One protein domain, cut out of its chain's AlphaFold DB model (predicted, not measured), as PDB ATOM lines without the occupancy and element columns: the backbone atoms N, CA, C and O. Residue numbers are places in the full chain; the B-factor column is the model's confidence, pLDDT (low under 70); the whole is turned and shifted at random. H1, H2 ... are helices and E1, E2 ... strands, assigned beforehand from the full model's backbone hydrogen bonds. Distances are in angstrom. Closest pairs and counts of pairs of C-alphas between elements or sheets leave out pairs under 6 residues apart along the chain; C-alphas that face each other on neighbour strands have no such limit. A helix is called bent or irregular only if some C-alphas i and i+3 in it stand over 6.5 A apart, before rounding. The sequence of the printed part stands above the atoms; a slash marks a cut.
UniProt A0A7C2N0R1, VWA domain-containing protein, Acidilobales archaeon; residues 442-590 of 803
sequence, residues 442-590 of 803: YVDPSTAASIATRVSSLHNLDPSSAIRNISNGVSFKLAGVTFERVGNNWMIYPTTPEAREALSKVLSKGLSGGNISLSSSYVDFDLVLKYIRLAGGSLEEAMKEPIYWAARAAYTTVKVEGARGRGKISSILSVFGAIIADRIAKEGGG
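What this domain is: This is residues 442 to 590 of the 803 residues of the protein "VWA domain-containing protein" of Acidilobales archaeon (UniProt A0A7C2N0R1). Two lobes stand side by side: a small three-stranded sheet, E1 E2 E3, with H1, H2 and H3 over one face, and a helical lobe in which H4 crosses both arms of H6, a long helix folded back on itself, with short H5 at a corner. Few contacts join the lobes, among them those of H5 with E2 and of H4 with E3; residues 584 to 590 stick out. The printed part has 149 residues, with six named helices and three named strands in the order H1 H2 E1 E2 E3 H3 H4 H5 H6. The sheet is antiparallel and the class is mostly helix. The whole is compact, with a radius of gyration of the C-alphas of 15.9 A and spans of 46 by 36 by 26 A.

How they stand to each other: E1, residues 476 to 478, E2, residues 481 to 486, and E3, residues 489 to 494, form a meander, each strand the antiparallel neighbour of the one before. N 476 and O 483 of the hairpin E1 and E2 are 2.9 A apart, and N 484 and O 491 of the hairpin E2 and E3 2.8 A, both within hydrogen-bond range. H1, residues 445 to 458, H2, residues 464 to 471, and H3, residues 497 to 507, are on the same face, making two layers, helices over a sheet. H1 runs along the strands, 12 degrees from E3 on the local plane, at a height over the sheet of 9.7 A. H1 and H2 form a helical hairpin at a shallow tilt of 18 degrees, their closest C-alphas, Ala 449 and Ile 467, 5.6 A apart. H3 stands up from the sheet, rising 44 degrees, and touches H1, the closest C-alphas, Arg 454 and Val 506, 6.2 A apart. H4, residues 522 to 534, and H5, residues 539 to 544, only graze the sheet. H6, residues 546 to 589, was assigned as one helix by its hydrogen bonds but is bent, with C-alphas 560 and 563 9.7 A apart; its arms H6a and H6b touch at a shallow tilt of 2 degrees, opposite ways, closest at the C-alphas of Ala 554 and Ile 569, 5.2 A. H4 is about perpendicular to both, at 81 and 82 degrees, and touches H6a at Tyr 531 and Ala 553 and H6b at Asp 524 and Ser 571, each pair of closest C-alphas 5.3 A apart. H5 and H6a touch only at the corner, the closest C-alphas, Ala 542 and Trp 549, 5.2 A apart. Every O i to N i+4 pair is within hydrogen-bond range in H1, H2, H3, H4, H5 and H6a, and 20 of 23 in H6b.

Where its parts are: H1 begins at C-alpha 445, (-38.387, -25.220, 45.984), and is 19.9 A long. E3 measures 17.0 A, H4 18.3 A and H6a, residues 546 to 560, 20.6 A. H6b, residues 563 to 589, is 39.9 A long and ends at C-alpha 589, (-30.701, -43.033, 56.526); it is irregular, with C-alphas 564 and 567 7.4 A apart.

The domain as a whole: The C-alphas farthest apart, of Ser 464 and Ala 563, are 47.6 A apart. The printed part has no cut, and H3 to H4 is a long link of 14 residues. The mean pLDDT of the printed part is 70.5, with 57 residues under 70, among them 500 to 526 and 577 to 590.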
ATOM      1  N   TYR A 442     -44.847 -33.434  48.572       61.12
ATOM      2  CA  TYR A 442     -44.097 -32.507  49.431       61.12
ATOM      3  C   TYR A 442     -42.626 -32.439  48.996       61.12
ATOM      4  O   TYR A 442     -41.914 -33.438  49.087       61.12
ATOM      5  N   VAL A 443     -42.188 -31.285  48.490       61.28
ATOM      6  CA  VAL A 443     -40.938 -31.110  47.727       61.28
ATOM      7  C   VAL A 443     -40.156 -29.863  48.165       61.28
ATOM      8  O   VAL A 443     -40.732 -28.920  48.707       61.28
ATOM      9  N   ASP A 444     -38.858 -29.800  47.864       65.81
ATOM     10  CA  ASP A 444     -38.077 -28.559  47.978       65.81
ATOM     11  C   ASP A 444     -38.440 -27.538  46.864       65.81
ATOM     12  O   ASP A 444     -39.051 -27.910  45.855       65.81
ATOM     13  N   PRO A 445     -38.055 -26.248  46.980       73.31
ATOM     14  CA  PRO A 445     -38.387 -25.220  45.984       73.31
ATOM     15  C   PRO A 445     -37.854 -25.467  44.563       73.31
ATOM     16  O   PRO A 445     -38.508 -25.084  43.592       73.31
ATOM     17  N   SER A 446     -36.692 -26.112  44.402       69.25
ATOM     18  CA  SER A 446     -36.128 -26.409  43.076       69.25
ATOM     19  C   SER A 446     -36.919 -27.523  42.381       69.25
ATOM     20  O   SER A 446     -37.263 -27.428  41.197       69.25
ATOM     21  N   THR A 447     -37.319 -28.528  43.156       69.69
ATOM     22  CA  THR A 447     -38.203 -29.610  42.728       69.69
ATOM     23  C   THR A 447     -39.614 -29.086  42.430       69.69
ATOM     24  O   THR A 447     -40.193 -29.452  41.404       69.69
ATOM     25  N   ALA A 448     -40.134 -28.143  43.226       75.06
ATOM     26  CA  ALA A 448     -41.390 -27.442  42.944       75.06
ATOM     27  C   ALA A 448     -41.350 -26.692  41.605       75.06
ATOM     28  O   ALA A 448     -42.277 -26.815  40.801       75.06
ATOM     29  N   ALA A 449     -40.264 -25.963  41.322       78.81
ATOM     30  CA  ALA A 449     -40.097 -25.234  40.064       78.81
ATOM     31  C   ALA A 449     -40.021 -26.179  38.851       78.81
ATOM     32  O   ALA A 449     -40.584 -25.882  37.793       78.81
ATOM     33  N   SER A 450     -39.400 -27.351  39.015       76.88
ATOM     34  CA  SER A 450     -39.377 -28.412  38.000       76.88
ATOM     35  C   SER A 450     -40.778 -28.962  37.702       76.88
ATOM     36  O   SER A 450     -41.166 -29.075  36.535       76.88
ATOM     37  N   ILE A 451     -41.584 -29.231  38.739       78.06
ATOM     38  CA  ILE A 451     -42.983 -29.666  38.583       78.06
ATOM     39  C   ILE A 451     -43.809 -28.573  37.901       78.06
ATOM     40  O   ILE A 451     -44.473 -28.859  36.907       78.06
ATOM     41  N   ALA A 452     -43.734 -27.325  38.375       83.31
ATOM     42  CA  ALA A 452     -44.456 -26.196  37.791       83.31
ATOM     43  C   ALA A 452     -44.135 -26.024  36.299       83.31
ATOM     44  O   ALA A 452     -45.044 -25.909  35.483       83.31
ATOM     45  N   THR A 453     -42.857 -26.114  35.921       80.94
ATOM     46  CA  THR A 453     -42.422 -26.025  34.517       80.94
ATOM     47  C   THR A 453     -43.032 -27.128  33.649       80.94
ATOM     48  O   THR A 453     -43.494 -26.870  32.537       80.94
ATOM     49  N   ARG A 454     -43.089 -28.362  34.160       78.50
ATOM     50  CA  ARG A 454     -43.666 -29.510  33.446       78.50
ATOM     51  C   ARG A 454     -45.197 -29.459  33.375       78.50
ATOM     52  O   ARG A 454     -45.749 -29.813  32.337       78.50
ATOM     53  N   VAL A 455     -45.879 -28.981  34.421       82.44
ATOM     54  CA  VAL A 455     -47.333 -28.724  34.399       82.44
ATOM     55  C   VAL A 455     -47.651 -27.626  33.380       82.44
ATOM     56  O   VAL A 455     -48.497 -27.832  32.515       82.44
ATOM     57  N   SER A 456     -46.916 -26.509  33.396       83.88
ATOM     58  CA  SER A 456     -47.026 -25.457  32.376       83.88
ATOM     59  C   SER A 456     -46.856 -26.011  30.957       83.88
ATOM     60  O   SER A 456     -47.703 -25.761  30.103       83.88
ATOM     61  N   SER A 457     -45.833 -26.839  30.719       79.38
ATOM     62  CA  SER A 457     -45.591 -27.461  29.411       79.38
ATOM     63  C   SER A 457     -46.708 -28.408  28.952       79.38
ATOM     64  O   SER A 457     -46.957 -28.476  27.753       79.38
ATOM     65  N   LEU A 458     -47.383 -29.133  29.854       79.56
ATOM     66  CA  LEU A 458     -48.516 -30.000  29.489       79.56
ATOM     67  C   LEU A 458     -49.770 -29.212  29.089       79.56
ATOM     68  O   LEU A 458     -50.591 -29.722  28.330       79.56
ATOM     69  N   HIS A 459     -49.916 -27.986  29.592       79.88
ATOM     70  CA  HIS A 459     -51.068 -27.119  29.338       79.88
ATOM     71  C   HIS A 459     -50.756 -25.947  28.387       79.88
ATOM     72  O   HIS A 459     -51.592 -25.059  28.230       79.88
ATOM     73  N   ASN A 460     -49.580 -25.940  27.744       83.75
ATOM     74  CA  ASN A 460     -49.085 -24.855  26.882       83.75
ATOM     75  C   ASN A 460     -49.114 -23.461  27.553       83.75
ATOM     76  O   ASN A 460     -49.412 -22.454  26.913       83.75
ATOM     77  N   LEU A 461     -48.806 -23.405  28.852       86.19
ATOM     78  CA  LEU A 461     -48.709 -22.172  29.640       86.19
ATOM     79  C   LEU A 461     -47.247 -21.721  29.783       86.19
ATOM     80  O   LEU A 461     -46.337 -22.546  29.824       86.19
ATOM     81  N   ASP A 462     -47.021 -20.417  29.948       85.56
ATOM     82  CA  ASP A 462     -45.709 -19.875  30.321       85.56
ATOM     83  C   ASP A 462     -45.378 -20.212  31.796       85.56
ATOM     84  O   ASP A 462     -46.148 -19.857  32.696       85.56
ATOM     85  N   PRO A 463     -44.253 -20.892  32.096       88.25
ATOM     86  CA  PRO A 463     -43.847 -21.186  33.471       88.25
ATOM     87  C   PRO A 463     -43.303 -19.972  34.240       88.25
ATOM     88  O   PRO A 463     -43.196 -20.040  35.467       88.25
ATOM     89  N   SER A 464     -42.975 -18.856  33.579       87.56
ATOM     90  CA  SER A 464     -42.253 -17.723  34.184       87.56
ATOM     91  C   SER A 464     -42.973 -17.095  35.385       87.56
ATOM     92  O   SER A 464     -42.326 -16.667  36.343       87.56
ATOM     93  N   SER A 465     -44.310 -17.064  35.367       85.94
ATOM     94  CA  SER A 465     -45.125 -16.586  36.495       85.94
ATOM     95  C   SER A 465     -45.093 -17.560  37.683       85.94
ATOM     96  O   SER A 465     -44.881 -17.152  38.825       85.94
ATOM     97  N   ALA A 466     -45.205 -18.864  37.416       87.38
ATOM     98  CA  ALA A 466     -45.164 -19.904  38.441       87.38
ATOM     99  C   ALA A 466     -43.788 -19.987  39.125       87.38
ATOM    100  O   ALA A 466     -43.711 -20.010  40.351       87.38
ATOM    101  N   ILE A 467     -42.699 -19.943  38.349       88.75
ATOM    102  CA  ILE A 467     -41.327 -19.920  38.883       88.75
ATOM    103  C   ILE A 467     -41.115 -18.682  39.768       88.75
ATOM    104  O   ILE A 467     -40.543 -18.791  40.850       88.75
ATOM    105  N   ARG A 468     -41.631 -17.512  39.362       87.62
ATOM    106  CA  ARG A 468     -41.549 -16.279  40.162       87.62
ATOM    107  C   ARG A 468     -42.295 -16.396  41.493       87.62
ATOM    108  O   ARG A 468     -41.763 -15.968  42.512       87.62
ATOM    109  N   ASN A 469     -43.486 -16.997  41.504       88.56
ATOM    110  CA  ASN A 469     -44.237 -17.240  42.739       88.56
ATOM    111  C   ASN A 469     -43.492 -18.196  43.681       88.56
ATOM    112  O   ASN A 469     -43.474 -17.958  44.888       88.56
ATOM    113  N   ILE A 470     -42.809 -19.213  43.137       87.38
ATOM    114  CA  ILE A 470     -41.968 -20.128  43.922       87.38
ATOM    115  C   ILE A 470     -40.781 -19.389  44.547       87.38
ATOM    116  O   ILE A 470     -40.589 -19.473  45.759       87.38
ATOM    117  N   SER A 471     -40.030 -18.609  43.765       83.56
ATOM    118  CA  SER A 471     -38.897 -17.818  44.272       83.56
ATOM    119  C   SER A 471     -39.313 -16.772  45.313       83.56
ATOM    120  O   SER A 471     -38.581 -16.529  46.268       83.56
ATOM    121  N   ASN A 472     -40.500 -16.180  45.159       84.06
ATOM    122  CA  ASN A 472     -41.065 -15.229  46.119       84.06
ATOM    123  C   ASN A 472     -41.721 -15.913  47.333       84.06
ATOM    124  O   ASN A 472     -42.133 -15.230  48.270       84.06
ATOM    125  N   GLY A 473     -41.851 -17.243  47.333       82.69
ATOM    126  CA  GLY A 473     -42.462 -17.988  48.428       82.69
ATOM    127  C   GLY A 473     -43.968 -17.752  48.594       82.69
ATOM    128  O   GLY A 473     -44.446 -17.772  49.728       82.69
ATOM    129  N   VAL A 474     -44.690 -17.503  47.495       87.19
ATOM    130  CA  VAL A 474     -46.128 -17.183  47.455       87.19
ATOM    131  C   VAL A 474     -46.919 -18.381  46.927       87.19
ATOM    132  O   VAL A 474     -46.716 -18.781  45.785       87.19
ATOM    133  N   SER A 475     -47.842 -18.928  47.723       85.88
ATOM    134  CA  SER A 475     -48.729 -20.027  47.304       85.88
ATOM    135  C   SER A 475     -49.611 -19.636  46.107       85.88
ATOM    136  O   SER A 475     -50.150 -18.531  46.062       85.88
ATOM    137  N   PHE A 476     -49.787 -20.538  45.139       90.00
ATOM    138  CA  PHE A 476     -50.499 -20.256  43.883       90.00
ATOM    139  C   PHE A 476     -51.187 -21.499  43.296       90.00
ATOM    140  O   PHE A 476     -51.034 -22.614  43.793       90.00
ATOM    141  N   LYS A 477     -51.953 -21.307  42.214       88.31
ATOM    142  CA  LYS A 477     -52.527 -22.394  41.406       88.31
ATOM    143  C   LYS A 477     -52.084 -22.282  39.948       88.31
ATOM    144  O   LYS A 477     -52.022 -21.182  39.407       88.31
ATOM    145  N   LEU A 478     -51.818 -23.418  39.309       85.44
ATOM    146  CA  LEU A 478     -51.363 -23.540  37.925       85.44
ATOM    147  C   LEU A 478     -52.069 -24.721  37.254       85.44
ATOM    148  O   LEU A 478     -51.912 -25.853  37.697       85.44
ATOM    149  N   ALA A 479     -52.854 -24.465  36.201       82.31
ATOM    150  CA  ALA A 479     -53.632 -25.491  35.487       82.31
ATOM    151  C   ALA A 479     -54.460 -26.417  36.415       82.31
ATOM    152  O   ALA A 479     -54.565 -27.620  36.206       82.31
ATOM    153  N   GLY A 480     -55.018 -25.846  37.487       76.31
ATOM    154  CA  GLY A 480     -55.756 -26.585  38.511       76.31
ATOM    155  C   GLY A 480     -54.886 -27.297  39.554       76.31
ATOM    156  O   GLY A 480     -55.449 -27.811  40.509       76.31
ATOM    157  N   VAL A 481     -53.555 -27.299  39.454       82.50
ATOM    158  CA  VAL A 481     -52.639 -27.772  40.510       82.50
ATOM    159  C   VAL A 481     -52.333 -26.641  41.493       82.50
ATOM    160  O   VAL A 481     -51.863 -25.581  41.089       82.50
ATOM    161  N   THR A 482     -52.594 -26.853  42.780       84.62
ATOM    162  CA  THR A 482     -52.172 -25.978  43.880       84.62
ATOM    163  C   THR A 482     -50.716 -26.246  44.232       84.62
ATOM    164  O   THR A 482     -50.310 -27.397  44.367       84.62
ATOM    165  N   PHE A 483     -49.958 -25.172  44.419       86.94
ATOM    166  CA  PHE A 483     -48.619 -25.148  44.994       86.94
ATOM    167  C   PHE A 483     -48.719 -24.316  46.277       86.94
ATOM    168  O   PHE A 483     -48.830 -23.090  46.220       86.94
ATOM    169  N   GLU A 484     -48.744 -24.979  47.428       81.44
ATOM    170  CA  GLU A 484     -48.883 -24.369  48.751       81.44
ATOM    171  C   GLU A 484     -47.543 -24.425  49.488       81.44
ATOM    172  O   GLU A 484     -46.955 -25.492  49.659       81.44
ATOM    173  N   ARG A 485     -47.029 -23.270  49.911       78.94
ATOM    174  CA  ARG A 485     -45.788 -23.202  50.684       78.94
ATOM    175  C   ARG A 485     -46.024 -23.689  52.114       78.94
ATOM    176  O   ARG A 485     -46.945 -23.230  52.780       78.94
ATOM    177  N   VAL A 486     -45.136 -24.554  52.597       65.88
ATOM    178  CA  VAL A 486     -45.118 -25.072  53.970       65.88
ATOM    179  C   VAL A 486     -43.682 -24.954  54.493       65.88
ATOM    180  O   VAL A 486     -42.795 -25.729  54.128       65.88
ATOM    181  N   GLY A 487     -43.423 -23.920  55.297       70.31
ATOM    182  CA  GLY A 487     -42.069 -23.545  55.720       70.31
ATOM    183  C   GLY A 487     -41.160 -23.169  54.538       70.31
ATOM    184  O   GLY A 487     -41.448 -22.237  53.782       70.31
ATOM    185  N   ASN A 488     -40.053 -23.899  54.374       66.00
ATOM    186  CA  ASN A 488     -39.115 -23.736  53.251       66.00
ATOM    187  C   ASN A 488     -39.417 -24.660  52.056       66.00
ATOM    188  O   ASN A 488     -38.728 -24.582  51.044       66.00
ATOM    189  N   ASN A 489     -40.437 -25.513  52.165       68.00
ATOM    190  CA  ASN A 489     -40.811 -26.519  51.173       68.00
ATOM    191  C   ASN A 489     -42.206 -26.230  50.594       68.00
ATOM    192  O   ASN A 489     -42.881 -25.273  50.981       68.00
ATOM    193  N   TRP A 490     -42.636 -27.067  49.654       74.00
ATOM    194  CA  TRP A 490     -43.879 -26.914  48.903       74.00
ATOM    195  C   TRP A 490     -44.701 -28.195  48.926       74.00
ATOM    196  O   TRP A 490     -44.199 -29.264  48.589       74.00
ATOM    197  N   MET A 491     -45.979 -28.068  49.266       72.25
ATOM    198  CA  MET A 491     -47.001 -29.082  49.048       72.25
ATOM    199  C   MET A 491     -47.680 -28.825  47.697       72.25
ATOM    200  O   MET A 491     -48.093 -27.704  47.407       72.25
ATOM    201  N   ILE A 492     -47.785 -29.843  46.848       75.06
ATOM    202  CA  ILE A 492     -48.258 -29.717  45.466       75.06
ATOM    203  C   ILE A 492     -49.333 -30.757  45.202       75.06
ATOM    204  O   ILE A 492     -49.054 -31.950  45.256       75.06
ATOM    205  N   TYR A 493     -50.551 -30.330  44.893       72.50
ATOM    206  CA  TYR A 493     -51.695 -31.228  44.737       72.50
ATOM    207  C   TYR A 493     -52.691 -30.672  43.708       72.50
ATOM    208  O   TYR A 493     -52.825 -29.455  43.584       72.50
ATOM    209  N   PRO A 494     -53.376 -31.508  42.910       72.94
ATOM    210  CA  PRO A 494     -54.383 -31.056  41.969       72.94
ATOM    211  C   PRO A 494     -55.579 -30.504  42.744       72.94
ATOM    212  O   PRO A 494     -55.739 -30.782  43.923       72.94
ATOM    213  N   THR A 495     -56.437 -29.741  42.079       69.62
ATOM    214  CA  THR A 495     -57.750 -29.340  42.608       69.62
ATOM    215  C   THR A 495     -58.915 -29.729  41.697       69.62
ATOM    216  O   THR A 495     -60.071 -29.432  41.987       69.62
ATOM    217  N   THR A 496     -58.629 -30.457  40.609       68.12
ATOM    218  CA  THR A 496     -59.622 -31.040  39.693       68.12
ATOM    219  C   THR A 496     -59.152 -32.415  39.177       68.12
ATOM    220  O   THR A 496     -57.956 -32.718  39.252       68.12
ATOM    221  N   PRO A 497     -60.047 -33.266  38.634       63.16
ATOM    222  CA  PRO A 497     -59.669 -34.547  38.021       63.16
ATOM    223  C   PRO A 497     -58.699 -34.417  36.834       63.16
ATOM    224  O   PRO A 497     -57.854 -35.283  36.628       63.16
ATOM    225  N   GLU A 498     -58.783 -33.328  36.075       70.00
ATOM    226  CA  GLU A 498     -57.921 -33.051  34.920       70.00
ATOM    227  C   GLU A 498     -56.516 -32.657  35.393       70.00
ATOM    228  O   GLU A 498     -55.513 -33.186  34.911       70.00
ATOM    229  N   ALA A 499     -56.442 -31.801  36.420       70.69
ATOM    230  CA  ALA A 499     -55.194 -31.452  37.089       70.69
ATOM    231  C   ALA A 499     -54.533 -32.674  37.752       70.69
ATOM    232  O   ALA A 499     -53.307 -32.752  37.809       70.69
ATOM    233  N   ARG A 500     -55.325 -33.647  38.229       65.00
ATOM    234  CA  ARG A 500     -54.833 -34.920  38.782       65.00
ATOM    235  C   ARG A 500     -54.125 -35.751  37.716       65.00
ATOM    236  O   ARG A 500     -53.022 -36.236  37.957       65.00
ATOM    237  N   GLU A 501     -54.720 -35.890  36.533       65.44
ATOM    238  CA  GLU A 501     -54.088 -36.608  35.423       65.44
ATOM    239  C   GLU A 501     -52.805 -35.899  34.954       65.44
ATOM    240  O   GLU A 501     -51.781 -36.552  34.735       65.44
ATOM    241  N   ALA A 502     -52.823 -34.564  34.878       67.94
ATOM    242  CA  ALA A 502     -51.647 -33.763  34.551       67.94
ATOM    243  C   ALA A 502     -50.528 -33.903  35.598       67.94
ATOM    244  O   ALA A 502     -49.386 -34.188  35.239       67.94
ATOM    245  N   LEU A 503     -50.834 -33.772  36.893       69.06
ATOM    246  CA  LEU A 503     -49.835 -33.914  37.952       69.06
ATOM    247  C   LEU A 503     -49.290 -35.348  38.020       69.06
ATOM    248  O   LEU A 503     -48.080 -35.523  38.153       69.06
ATOM    249  N   SER A 504     -50.136 -36.367  37.830       61.81
ATOM    250  CA  SER A 504     -49.696 -37.764  37.720       61.81
ATOM    251  C   SER A 504     -48.692 -37.944  36.574       61.81
ATOM    252  O   SER A 504     -47.614 -38.494  36.801       61.81
ATOM    253  N   LYS A 505     -48.961 -37.382  35.383       64.38
ATOM    254  CA  LYS A 505     -48.031 -37.356  34.231       64.38
ATOM    255  C   LYS A 505     -46.706 -36.632  34.510       64.38
ATOM    256  O   LYS A 505     -45.706 -36.928  33.858       64.38
ATOM    257  N   VAL A 506     -46.672 -35.681  35.446       64.94
ATOM    258  CA  VAL A 506     -45.463 -34.908  35.796       64.94
ATOM    259  C   VAL A 506     -44.637 -35.563  36.899       64.94
ATOM    260  O   VAL A 506     -43.421 -35.688  36.746       64.94
ATOM    261  N   LEU A 507     -45.277 -35.954  38.003       55.03
ATOM    262  CA  LEU A 507     -44.615 -36.519  39.183       55.03
ATOM    263  C   LEU A 507     -44.042 -37.891  38.891       55.03
ATOM    264  O   LEU A 507     -42.893 -38.177  39.221       55.03
ATOM    265  N   SER A 508     -44.823 -38.719  38.201       46.09
ATOM    266  CA  SER A 508     -44.333 -40.012  37.760       46.09
ATOM    267  C   SER A 508     -43.135 -39.865  36.830       46.09
ATOM    268  O   SER A 508     -42.271 -40.726  36.899       46.09
ATOM    269  N   LYS A 509     -43.021 -38.759  36.057       43.72
ATOM    270  CA  LYS A 509     -41.836 -38.363  35.255       43.72
ATOM    271  C   LYS A 509     -40.581 -38.040  36.072       43.72
ATOM    272  O   LYS A 509     -39.613 -37.518  35.517       43.72
ATOM    273  N   GLY A 510     -40.597 -38.370  37.362       38.66
ATOM    274  CA  GLY A 510     -39.439 -38.683  38.180       38.66
ATOM    275  C   GLY A 510     -38.554 -37.482  38.452       38.66
ATOM    276  O   GLY A 510     -37.824 -36.991  37.587       38.66
ATOM    277  N   LEU A 511     -38.623 -37.004  39.684       34.97
ATOM    278  CA  LEU A 511     -37.873 -35.834  40.102       34.97
ATOM    279  C   LEU A 511     -36.433 -36.218  40.431       34.97
ATOM    280  O   LEU A 511     -36.112 -37.368  40.735       34.97
ATOM    281  N   SER A 512     -35.545 -35.253  40.238       32.22
ATOM    282  CA  SER A 512     -34.112 -35.488  40.166       32.22
ATOM    283  C   SER A 512     -33.432 -35.393  41.531       32.22
ATOM    284  O   SER A 512     -32.619 -34.496  41.740       32.22
ATOM    285  N   GLY A 513     -33.795 -36.293  42.441       29.64
ATOM    286  CA  GLY A 513     -33.245 -36.373  43.791       29.64
ATOM    287  C   GLY A 513     -34.318 -36.752  44.804       29.64
ATOM    288  O   GLY A 513     -35.264 -36.000  45.004       29.64
ATOM    289  N   GLY A 514     -34.154 -37.909  45.451       28.45
ATOM    290  CA  GLY A 514     -35.050 -38.389  46.506       28.45
ATOM    291  C   GLY A 514     -36.374 -38.977  45.997       28.45
ATOM    292  O   GLY A 514     -37.149 -38.333  45.293       28.45
ATOM    293  N   ASN A 515     -36.667 -40.212  46.409       28.45
ATOM    294  CA  ASN A 515     -37.968 -40.838  46.175       28.45
ATOM    295  C   ASN A 515     -39.037 -40.164  47.042       28.45
ATOM    296  O   ASN A 515     -39.218 -40.514  48.204       28.45
ATOM    297  N   ILE A 516     -39.771 -39.218  46.467       33.16
ATOM    298  CA  ILE A 516     -40.965 -38.657  47.097       33.16
ATOM    299  C   ILE A 516     -42.124 -39.630  46.834       33.16
ATOM    300  O   ILE A 516     -42.694 -39.671  45.743       33.16
ATOM    301  N   SER A 517     -42.400 -40.479  47.829       30.91
ATOM    302  CA  SER A 517     -43.465 -41.488  47.812       30.91
ATOM    303  C   SER A 517     -44.767 -40.912  48.360       30.91
ATOM    304  O   SER A 517     -44.777 -40.249  49.393       30.91
ATOM    305  N   LEU A 518     -45.867 -41.167  47.653       39.66
ATOM    306  CA  LEU A 518     -47.150 -40.474  47.804       39.66
ATOM    307  C   LEU A 518     -48.254 -41.524  47.980       39.66
ATOM    308  O   LEU A 518     -48.201 -42.563  47.314       39.66
ATOM    309  N   SER A 519     -49.219 -41.303  48.879       39.06
ATOM    310  CA  SER A 519     -49.979 -42.416  49.485       39.06
ATOM    311  C   SER A 519     -51.504 -42.353  49.438       39.06
ATOM    312  O   SER A 519     -52.146 -43.299  49.883       39.06
ATOM    313  N   SER A 520     -52.111 -41.281  48.934       39.88
ATOM    314  CA  SER A 520     -53.568 -41.117  48.995       39.88
ATOM    315  C   SER A 520     -54.121 -40.310  47.824       39.88
ATOM    316  O   SER A 520     -53.363 -39.696  47.060       39.88
ATOM    317  N   SER A 521     -55.449 -40.348  47.658       40.81
ATOM    318  CA  SER A 521     -56.106 -39.641  46.563       40.81
ATOM    319  C   SER A 521     -56.352 -38.170  46.896       40.81
ATOM    320  O   SER A 521     -56.409 -37.757  48.052       40.81
ATOM    321  N   TYR A 522     -56.531 -37.353  45.869       46.84
ATOM    322  CA  TYR A 522     -56.759 -35.920  46.000       46.84
ATOM    323  C   TYR A 522     -58.066 -35.611  46.748       46.84
ATOM    324  O   TYR A 522     -58.103 -34.710  47.585       46.84
ATOM    325  N   VAL A 523     -59.117 -36.402  46.504       47.97
ATOM    326  CA  VAL A 523     -60.398 -36.272  47.220       47.97
ATOM    327  C   VAL A 523     -60.203 -36.535  48.717       47.97
ATOM    328  O   VAL A 523     -60.812 -35.853  49.536       47.97
ATOM    329  N   ASP A 524     -59.308 -37.464  49.066       57.16
ATOM    330  CA  ASP A 524     -58.913 -37.729  50.450       57.16
ATOM    331  C   ASP A 524     -58.104 -36.563  51.033       57.16
ATOM    332  O   ASP A 524     -58.316 -36.194  52.182       57.16
ATOM    333  N   PHE A 525     -57.207 -35.935  50.266       64.50
ATOM    334  CA  PHE A 525     -56.348 -34.862  50.782       64.50
ATOM    335  C   PHE A 525     -57.112 -33.564  51.094       64.50
ATOM    336  O   PHE A 525     -56.958 -33.025  52.188       64.50
ATOM    337  N   ASP A 526     -57.998 -33.092  50.210       64.06
ATOM    338  CA  ASP A 526     -58.840 -31.913  50.498       64.06
ATOM    339  C   ASP A 526     -59.819 -32.179  51.661       64.06
ATOM    340  O   ASP A 526     -60.111 -31.292  52.472       64.06
ATOM    341  N   LEU A 527     -60.286 -33.426  51.794       71.75
ATOM    342  CA  LEU A 527     -61.063 -33.900  52.939       71.75
ATOM    343  C   LEU A 527     -60.229 -33.870  54.233       71.75
ATOM    344  O   LEU A 527     -60.706 -33.370  55.250       71.75
ATOM    345  N   VAL A 528     -58.976 -34.330  54.197       73.69
ATOM    346  CA  VAL A 528     -58.036 -34.257  55.326       73.69
ATOM    347  C   VAL A 528     -57.748 -32.806  55.717       73.69
ATOM    348  O   VAL A 528     -57.901 -32.462  56.887       73.69
ATOM    349  N   LEU A 529     -57.442 -31.922  54.760       76.12
ATOM    350  CA  LEU A 529     -57.262 -30.485  55.011       76.12
ATOM    351  C   LEU A 529     -58.502 -29.852  55.659       76.12
ATOM    352  O   LEU A 529     -58.375 -29.019  56.557       76.12
ATOM    353  N   LYS A 530     -59.708 -30.263  55.247       82.56
ATOM    354  CA  LYS A 530     -60.957 -29.834  55.888       82.56
ATOM    355  C   LYS A 530     -61.019 -30.274  57.355       82.56
ATOM    356  O   LYS A 530     -61.357 -29.441  58.193       82.56
ATOM    357  N   TYR A 531     -60.696 -31.526  57.692       82.56
ATOM    358  CA  TYR A 531     -60.750 -31.988  59.088       82.56
ATOM    359  C   TYR A 531     -59.601 -31.464  59.961       82.56
ATOM    360  O   TYR A 531     -59.840 -31.213  61.137       82.56
ATOM    361  N   ILE A 532     -58.420 -31.179  59.401       81.50
ATOM    362  CA  ILE A 532     -57.347 -30.437  60.097       81.50
ATOM    363  C   ILE A 532     -57.831 -29.023  60.462       81.50
ATOM    364  O   ILE A 532     -57.727 -28.610  61.616       81.50
ATOM    365  N   ARG A 533     -58.451 -28.304  59.515       84.88
ATOM    366  CA  ARG A 533     -59.015 -26.964  59.765       84.88
ATOM    367  C   ARG A 533     -60.176 -26.994  60.765       84.88
ATOM    368  O   ARG A 533     -60.247 -26.127  61.629       84.88
ATOM    369  N   LEU A 534     -61.056 -27.999  60.699       84.50
ATOM    370  CA  LEU A 534     -62.125 -28.204  61.694       84.50
ATOM    371  C   LEU A 534     -61.580 -28.562  63.085       84.50
ATOM    372  O   LEU A 534     -62.182 -28.186  64.086       84.50
ATOM    373  N   ALA A 535     -60.434 -29.240  63.153       82.94
ATOM    374  CA  ALA A 535     -59.692 -29.496  64.384       82.94
ATOM    375  C   ALA A 535     -58.958 -28.249  64.933       82.94
ATOM    376  O   ALA A 535     -58.337 -28.325  65.998       82.94
ATOM    377  N   GLY A 536     -59.028 -27.111  64.232       83.56
ATOM    378  CA  GLY A 536     -58.393 -25.848  64.606       83.56
ATOM    379  C   GLY A 536     -56.924 -25.717  64.197       83.56
ATOM    380  O   GLY A 536     -56.243 -24.871  64.760       83.56
ATOM    381  N   GLY A 537     -56.439 -26.547  63.267       80.81
ATOM    382  CA  GLY A 537     -55.048 -26.541  62.809       80.81
ATOM    383  C   GLY A 537     -54.845 -26.087  61.366       80.81
ATOM    384  O   GLY A 537     -55.773 -26.002  60.554       80.81
ATOM    385  N   SER A 538     -53.581 -25.856  61.038       80.06
ATOM    386  CA  SER A 538     -53.063 -25.603  59.696       80.06
ATOM    387  C   SER A 538     -52.335 -26.824  59.122       80.06
ATOM    388  O   SER A 538     -51.934 -27.741  59.840       80.06
ATOM    389  N   LEU A 539     -52.104 -26.819  57.804       73.31
ATOM    390  CA  LEU A 539     -51.239 -27.812  57.159       73.31
ATOM    391  C   LEU A 539     -49.793 -27.731  57.681       73.31
ATOM    392  O   LEU A 539     -49.113 -28.750  57.736       73.31
ATOM    393  N   GLU A 540     -49.311 -26.553  58.082       69.44
ATOM    394  CA  GLU A 540     -47.947 -26.404  58.594       69.44
ATOM    395  C   GLU A 540     -47.768 -27.080  59.959       69.44
ATOM    396  O   GLU A 540     -46.799 -27.812  60.156       69.44
ATOM    397  N   GLU A 541     -48.718 -26.898  60.877       75.25
ATOM    398  CA  GLU A 541     -48.735 -27.594  62.171       75.25
ATOM    399  C   GLU A 541     -48.927 -29.101  61.976       75.25
ATOM    400  O   GLU A 541     -48.199 -29.896  62.566       75.25
ATOM    401  N   ALA A 542     -49.818 -29.505  61.066       74.06
ATOM    402  CA  ALA A 542     -50.040 -30.909  60.739       74.06
ATOM    403  C   ALA A 542     -48.823 -31.597  60.107       74.06
ATOM    404  O   ALA A 542     -48.564 -32.770  60.375       74.06
ATOM    405  N   MET A 543     -48.040 -30.869  59.307       68.31
ATOM    406  CA  MET A 543     -46.756 -31.360  58.818       68.31
ATOM    407  C   MET A 543     -45.687 -31.344  59.906       68.31
ATOM    408  O   MET A 543     -44.815 -32.205  59.865       68.31
ATOM    409  N   LYS A 544     -45.715 -30.434  60.887       69.88
ATOM    410  CA  LYS A 544     -44.816 -30.506  62.049       69.88
ATOM    411  C   LYS A 544     -45.127 -31.757  62.871       69.88
ATOM    412  O   LYS A 544     -44.253 -32.611  62.967       69.88
ATOM    413  N   GLU A 545     -46.364 -31.942  63.324       72.44
ATOM    414  CA  GLU A 545     -46.751 -32.986  64.286       72.44
ATOM    415  C   GLU A 545     -47.759 -34.008  63.696       72.44
ATOM    416  O   GLU A 545     -48.930 -34.038  64.078       72.44
ATOM    417  N   PRO A 546     -47.345 -34.880  62.754       72.62
ATOM    418  CA  PRO A 546     -48.272 -35.692  61.962       72.62
ATOM    419  C   PRO A 546     -49.045 -36.742  62.768       72.62
ATOM    420  O   PRO A 546     -50.188 -37.024  62.428       72.62
ATOM    421  N   ILE A 547     -48.470 -37.309  63.838       75.25
ATOM    422  CA  ILE A 547     -49.178 -38.270  64.708       75.25
ATOM    423  C   ILE A 547     -50.294 -37.547  65.480       75.25
ATOM    424  O   ILE A 547     -51.445 -37.983  65.458       75.25
ATOM    425  N   TYR A 548     -49.958 -36.411  66.102       81.62
ATOM    426  CA  TYR A 548     -50.885 -35.556  66.843       81.62
ATOM    427  C   TYR A 548     -52.040 -35.076  65.953       81.62
ATOM    428  O   TYR A 548     -53.209 -35.299  66.271       81.62
ATOM    429  N   TRP A 549     -51.741 -34.493  64.789       81.69
ATOM    430  CA  TRP A 549     -52.777 -33.955  63.905       81.69
ATOM    431  C   TRP A 549     -53.596 -35.028  63.185       81.69
ATOM    432  O   TRP A 549     -54.785 -34.804  62.960       81.69
ATOM    433  N   ALA A 550     -53.037 -36.211  62.907       82.00
ATOM    434  CA  ALA A 550     -53.825 -37.360  62.458       82.00
ATOM    435  C   ALA A 550     -54.843 -37.793  63.523       82.00
ATOM    436  O   ALA A 550     -56.031 -37.928  63.220       82.00
ATOM    437  N   ALA A 551     -54.398 -37.955  64.772       82.19
ATOM    438  CA  ALA A 551     -55.253 -38.350  65.888       82.19
ATOM    439  C   ALA A 551     -56.342 -37.302  66.172       82.19
ATOM    440  O   ALA A 551     -57.525 -37.634  66.264       82.19
ATOM    441  N   ARG A 552     -55.964 -36.019  66.215       84.44
ATOM    442  CA  ARG A 552     -56.874 -34.889  66.441       84.44
ATOM    443  C   ARG A 552     -57.893 -34.721  65.312       84.44
ATOM    444  O   ARG A 552     -59.072 -34.489  65.588       84.44
ATOM    445  N   ALA A 553     -57.488 -34.888  64.049       84.75
ATOM    446  CA  ALA A 553     -58.403 -34.858  62.907       84.75
ATOM    447  C   ALA A 553     -59.356 -36.066  62.900       84.75
ATOM    448  O   ALA A 553     -60.560 -35.889  62.686       84.75
ATOM    449  N   ALA A 554     -58.865 -37.277  63.184       83.88
ATOM    450  CA  ALA A 554     -59.691 -38.481  63.286       83.88
ATOM    451  C   ALA A 554     -60.735 -38.356  64.410       83.88
ATOM    452  O   ALA A 554     -61.930 -38.528  64.172       83.88
ATOM    453  N   TYR A 555     -60.313 -37.937  65.604       83.69
ATOM    454  CA  TYR A 555     -61.196 -37.690  66.743       83.69
ATOM    455  C   TYR A 555     -62.238 -36.590  66.469       83.69
ATOM    456  O   TYR A 555     -63.419 -36.743  66.793       83.69
ATOM    457  N   THR A 556     -61.837 -35.505  65.798       84.31
ATOM    458  CA  THR A 556     -62.760 -34.449  65.345       84.31
ATOM    459  C   THR A 556     -63.772 -34.994  64.333       84.31
ATOM    460  O   THR A 556     -64.957 -34.673  64.406       84.31
ATOM    461  N   THR A 557     -63.341 -35.879  63.432       85.31
ATOM    462  CA  THR A 557     -64.222 -36.559  62.473       85.31
ATOM    463  C   THR A 557     -65.250 -37.440  63.186       85.31
ATOM    464  O   THR A 557     -66.434 -37.341  62.873       85.31
ATOM    465  N   VAL A 558     -64.849 -38.227  64.196       83.31
ATOM    466  CA  VAL A 558     -65.788 -39.007  65.031       83.31
ATOM    467  C   VAL A 558     -66.805 -38.092  65.718       83.31
ATOM    468  O   VAL A 558     -68.002 -38.371  65.667       83.31
ATOM    469  N   LYS A 559     -66.368 -36.971  66.309       82.88
ATOM    470  CA  LYS A 559     -67.267 -36.007  66.972       82.88
ATOM    471  C   LYS A 559     -68.291 -35.367  66.030       82.88
ATOM    472  O   LYS A 559     -69.413 -35.116  66.455       82.88
ATOM    473  N   VAL A 560     -67.906 -35.075  64.788       83.56
ATOM    474  CA  VAL A 560     -68.759 -34.371  63.811       83.56
ATOM    475  C   VAL A 560     -69.658 -35.330  63.015       83.56
ATOM    476  O   VAL A 560     -70.762 -34.953  62.632       83.56
ATOM    477  N   GLU A 561     -69.207 -36.558  62.751       80.38
ATOM    478  CA  GLU A 561     -69.833 -37.475  61.781       80.38
ATOM    479  C   GLU A 561     -70.298 -38.813  62.391       80.38
ATOM    480  O   GLU A 561     -71.038 -39.566  61.748       80.38
ATOM    481  N   GLY A 562     -69.856 -39.147  63.608       76.50
ATOM    482  CA  GLY A 562     -70.092 -40.447  64.240       76.50
ATOM    483  C   GLY A 562     -69.637 -41.614  63.355       76.50
ATOM    484  O   GLY A 562     -68.622 -41.534  62.662       76.50
ATOM    485  N   ALA A 563     -70.436 -42.683  63.307       69.25
ATOM    486  CA  ALA A 563     -70.165 -43.863  62.478       69.25
ATOM    487  C   ALA A 563     -70.042 -43.561  60.965       69.25
ATOM    488  O   ALA A 563     -69.369 -44.295  60.241       69.25
ATOM    489  N   ARG A 564     -70.628 -42.456  60.467       73.81
ATOM    490  CA  ARG A 564     -70.471 -42.022  59.061       73.81
ATOM    491  C   ARG A 564     -69.076 -41.451  58.770       73.81
ATOM    492  O   ARG A 564     -68.721 -41.264  57.608       73.81
ATOM    493  N   GLY A 565     -68.275 -41.205  59.808       78.06
ATOM    494  CA  GLY A 565     -66.898 -40.740  59.715       78.06
ATOM    495  C   GLY A 565     -65.879 -41.804  59.293       78.06
ATOM    496  O   GLY A 565     -64.806 -41.421  58.841       78.06
ATOM    497  N   ARG A 566     -66.184 -43.112  59.377       78.38
ATOM    498  CA  ARG A 566     -65.185 -44.197  59.219       78.38
ATOM    499  C   ARG A 566     -64.331 -44.094  57.949       78.38
ATOM    500  O   ARG A 566     -63.109 -44.091  58.041       78.38
ATOM    501  N   GLY A 567     -64.949 -43.935  56.775       75.88
ATOM    502  CA  GLY A 567     -64.199 -43.795  55.514       75.88
ATOM    503  C   GLY A 567     -63.308 -42.545  55.478       75.88
ATOM    504  O   GLY A 567     -62.223 -42.570  54.916       75.88
ATOM    505  N   LYS A 568     -63.721 -41.472  56.161       80.44
ATOM    506  CA  LYS A 568     -62.964 -40.217  56.278       80.44
ATOM    507  C   LYS A 568     -61.781 -40.360  57.248       80.44
ATOM    508  O   LYS A 568     -60.732 -39.767  57.025       80.44
ATOM    509  N   ILE A 569     -61.930 -41.177  58.293       80.19
ATOM    510  CA  ILE A 569     -60.846 -41.552  59.214       80.19
ATOM    511  C   ILE A 569     -59.810 -42.414  58.483       80.19
ATOM    512  O   ILE A 569     -58.619 -42.144  58.607       80.19
ATOM    513  N   SER A 570     -60.239 -43.370  57.650       80.44
ATOM    514  CA  SER A 570     -59.331 -44.139  56.782       80.44
ATOM    515  C   SER A 570     -58.538 -43.232  55.826       80.44
ATOM    516  O   SER A 570     -57.313 -43.352  55.738       80.44
ATOM    517  N   SER A 571     -59.184 -42.230  55.210       74.31
ATOM    518  CA  SER A 571     -58.507 -41.191  54.415       74.31
ATOM    519  C   SER A 571     -57.440 -40.421  55.220       74.31
ATOM    520  O   SER A 571     -56.327 -40.225  54.728       74.31
ATOM    521  N   ILE A 572     -57.741 -40.020  56.466       77.44
ATOM    522  CA  ILE A 572     -56.792 -39.349  57.382       77.44
ATOM    523  C   ILE A 572     -55.597 -40.261  57.695       77.44
ATOM    524  O   ILE A 572     -54.448 -39.854  57.514       77.44
ATOM    525  N   LEU A 573     -55.857 -41.503  58.114       79.50
ATOM    526  CA  LEU A 573     -54.822 -42.478  58.464       79.50
ATOM    527  C   LEU A 573     -53.954 -42.874  57.256       79.50
ATOM    528  O   LEU A 573     -52.756 -43.074  57.420       79.50
ATOM    529  N   SER A 574     -54.510 -42.908  56.042       72.81
ATOM    530  CA  SER A 574     -53.768 -43.199  54.802       72.81
ATOM    531  C   SER A 574     -52.828 -42.060  54.376       72.81
ATOM    532  O   SER A 574     -51.709 -42.300  53.912       72.81
ATOM    533  N   VAL A 575     -53.260 -40.801  54.540       68.88
ATOM    534  CA  VAL A 575     -52.411 -39.616  54.302       68.88
ATOM    535  C   VAL A 575     -51.272 -39.586  55.321       68.88
ATOM    536  O   VAL A 575     -50.098 -39.591  54.949       68.88
ATOM    537  N   PHE A 576     -51.606 -39.578  56.613       73.19
ATOM    538  CA  PHE A 576     -50.611 -39.387  57.664       73.19
ATOM    539  C   PHE A 576     -49.755 -40.620  57.928       73.19
ATOM    540  O   PHE A 576     -48.571 -40.459  58.203       73.19
ATOM    541  N   GLY A 577     -50.287 -41.834  57.771       66.38
ATOM    542  CA  GLY A 577     -49.525 -43.074  57.923       66.38
ATOM    543  C   GLY A 577     -48.298 -43.112  57.013       66.38
ATOM    544  O   GLY A 577     -47.208 -43.461  57.457       66.38
ATOM    545  N   ALA A 578     -48.409 -42.634  55.772       60.19
ATOM    546  CA  ALA A 578     -47.248 -42.546  54.891       60.19
ATOM    547  C   ALA A 578     -46.302 -41.382  55.215       60.19
ATOM    548  O   ALA A 578     -45.097 -41.546  55.057       60.19
ATOM    549  N   ILE A 579     -46.805 -40.239  55.700       62.25
ATOM    550  CA  ILE A 579     -45.953 -39.139  56.195       62.25
ATOM    551  C   ILE A 579     -45.130 -39.618  57.403       62.25
ATOM    552  O   ILE A 579     -43.941 -39.325  57.512       62.25
ATOM    553  N   ILE A 580     -45.751 -40.396  58.293       65.50
ATOM    554  CA  ILE A 580     -45.108 -41.033  59.445       65.50
ATOM    555  C   ILE A 580     -44.087 -42.081  58.967       65.50
ATOM    556  O   ILE A 580     -42.942 -42.048  59.410       65.50
ATOM    557  N   ALA A 581     -44.447 -42.954  58.020       58.66
ATOM    558  CA  ALA A 581     -43.540 -43.961  57.461       58.66
ATOM    559  C   ALA A 581     -42.315 -43.344  56.759       58.66
ATOM    560  O   ALA A 581     -41.190 -43.781  56.994       58.66
ATOM    561  N   ASP A 582     -42.512 -42.306  55.940       53.62
ATOM    562  CA  ASP A 582     -41.445 -41.561  55.257       53.62
ATOM    563  C   ASP A 582     -40.489 -40.889  56.256       53.62
ATOM    564  O   ASP A 582     -39.274 -40.920  56.064       53.62
ATOM    565  N   ARG A 583     -41.010 -40.356  57.369       56.69
ATOM    566  CA  ARG A 583     -40.186 -39.819  58.464       56.69
ATOM    567  C   ARG A 583     -39.361 -40.888  59.168       56.69
ATOM    568  O   ARG A 583     -38.154 -40.704  59.312       56.69
ATOM    569  N   ILE A 584     -39.985 -42.004  59.551       53.34
ATOM    570  CA  ILE A 584     -39.287 -43.133  60.185       53.34
ATOM    571  C   ILE A 584     -38.171 -43.650  59.260       53.34
ATOM    572  O   ILE A 584     -37.053 -43.883  59.715       53.34
ATOM    573  N   ALA A 585     -38.436 -43.755  57.953       50.00
ATOM    574  CA  ALA A 585     -37.448 -44.185  56.965       50.00
ATOM    575  C   ALA A 585     -36.298 -43.175  56.769       50.00
ATOM    576  O   ALA A 585     -35.136 -43.575  56.694       50.00
ATOM    577  N   LYS A 586     -36.592 -41.868  56.701       49.34
ATOM    578  CA  LYS A 586     -35.577 -40.821  56.475       49.34
ATOM    579  C   LYS A 586     -34.591 -40.683  57.628       49.34
ATOM    580  O   LYS A 586     -33.397 -40.527  57.377       49.34
ATOM    581  N   GLU A 587     -35.049 -40.793  58.874       48.00
ATOM    582  CA  GLU A 587     -34.141 -40.774  60.026       48.00
ATOM    583  C   GLU A 587     -33.224 -42.006  60.083       48.00
ATOM    584  O   GLU A 587     -32.078 -41.880  60.509       48.00
ATOM    585  N   GLY A 588     -33.671 -43.165  59.584       38.91
ATOM    586  CA  GLY A 588     -32.834 -44.366  59.460       38.91
ATOM    587  C   GLY A 588     -31.669 -44.227  58.466       38.91
ATOM    588  O   GLY A 588     -30.663 -44.922  58.596       38.91
ATOM    589  N   GLY A 589     -31.768 -43.311  57.495       33.34
ATOM    590  CA  GLY A 589     -30.701 -43.033  56.526       33.34
ATOM    591  C   GLY A 589     -29.661 -42.002  56.986       33.34
ATOM    592  O   GLY A 589     -28.532 -42.022  56.501       33.34
ATOM    593  N   GLY A 590     -30.014 -41.114  57.922       30.59
ATOM    594  CA  GLY A 590     -29.243 -39.898  58.227       30.59
ATOM    595  C   GLY A 590     -27.882 -40.092  58.909       30.59
ATOM    596  O   GLY A 590     -27.072 -39.166  58.907       30.59
TER     597      GLY A 590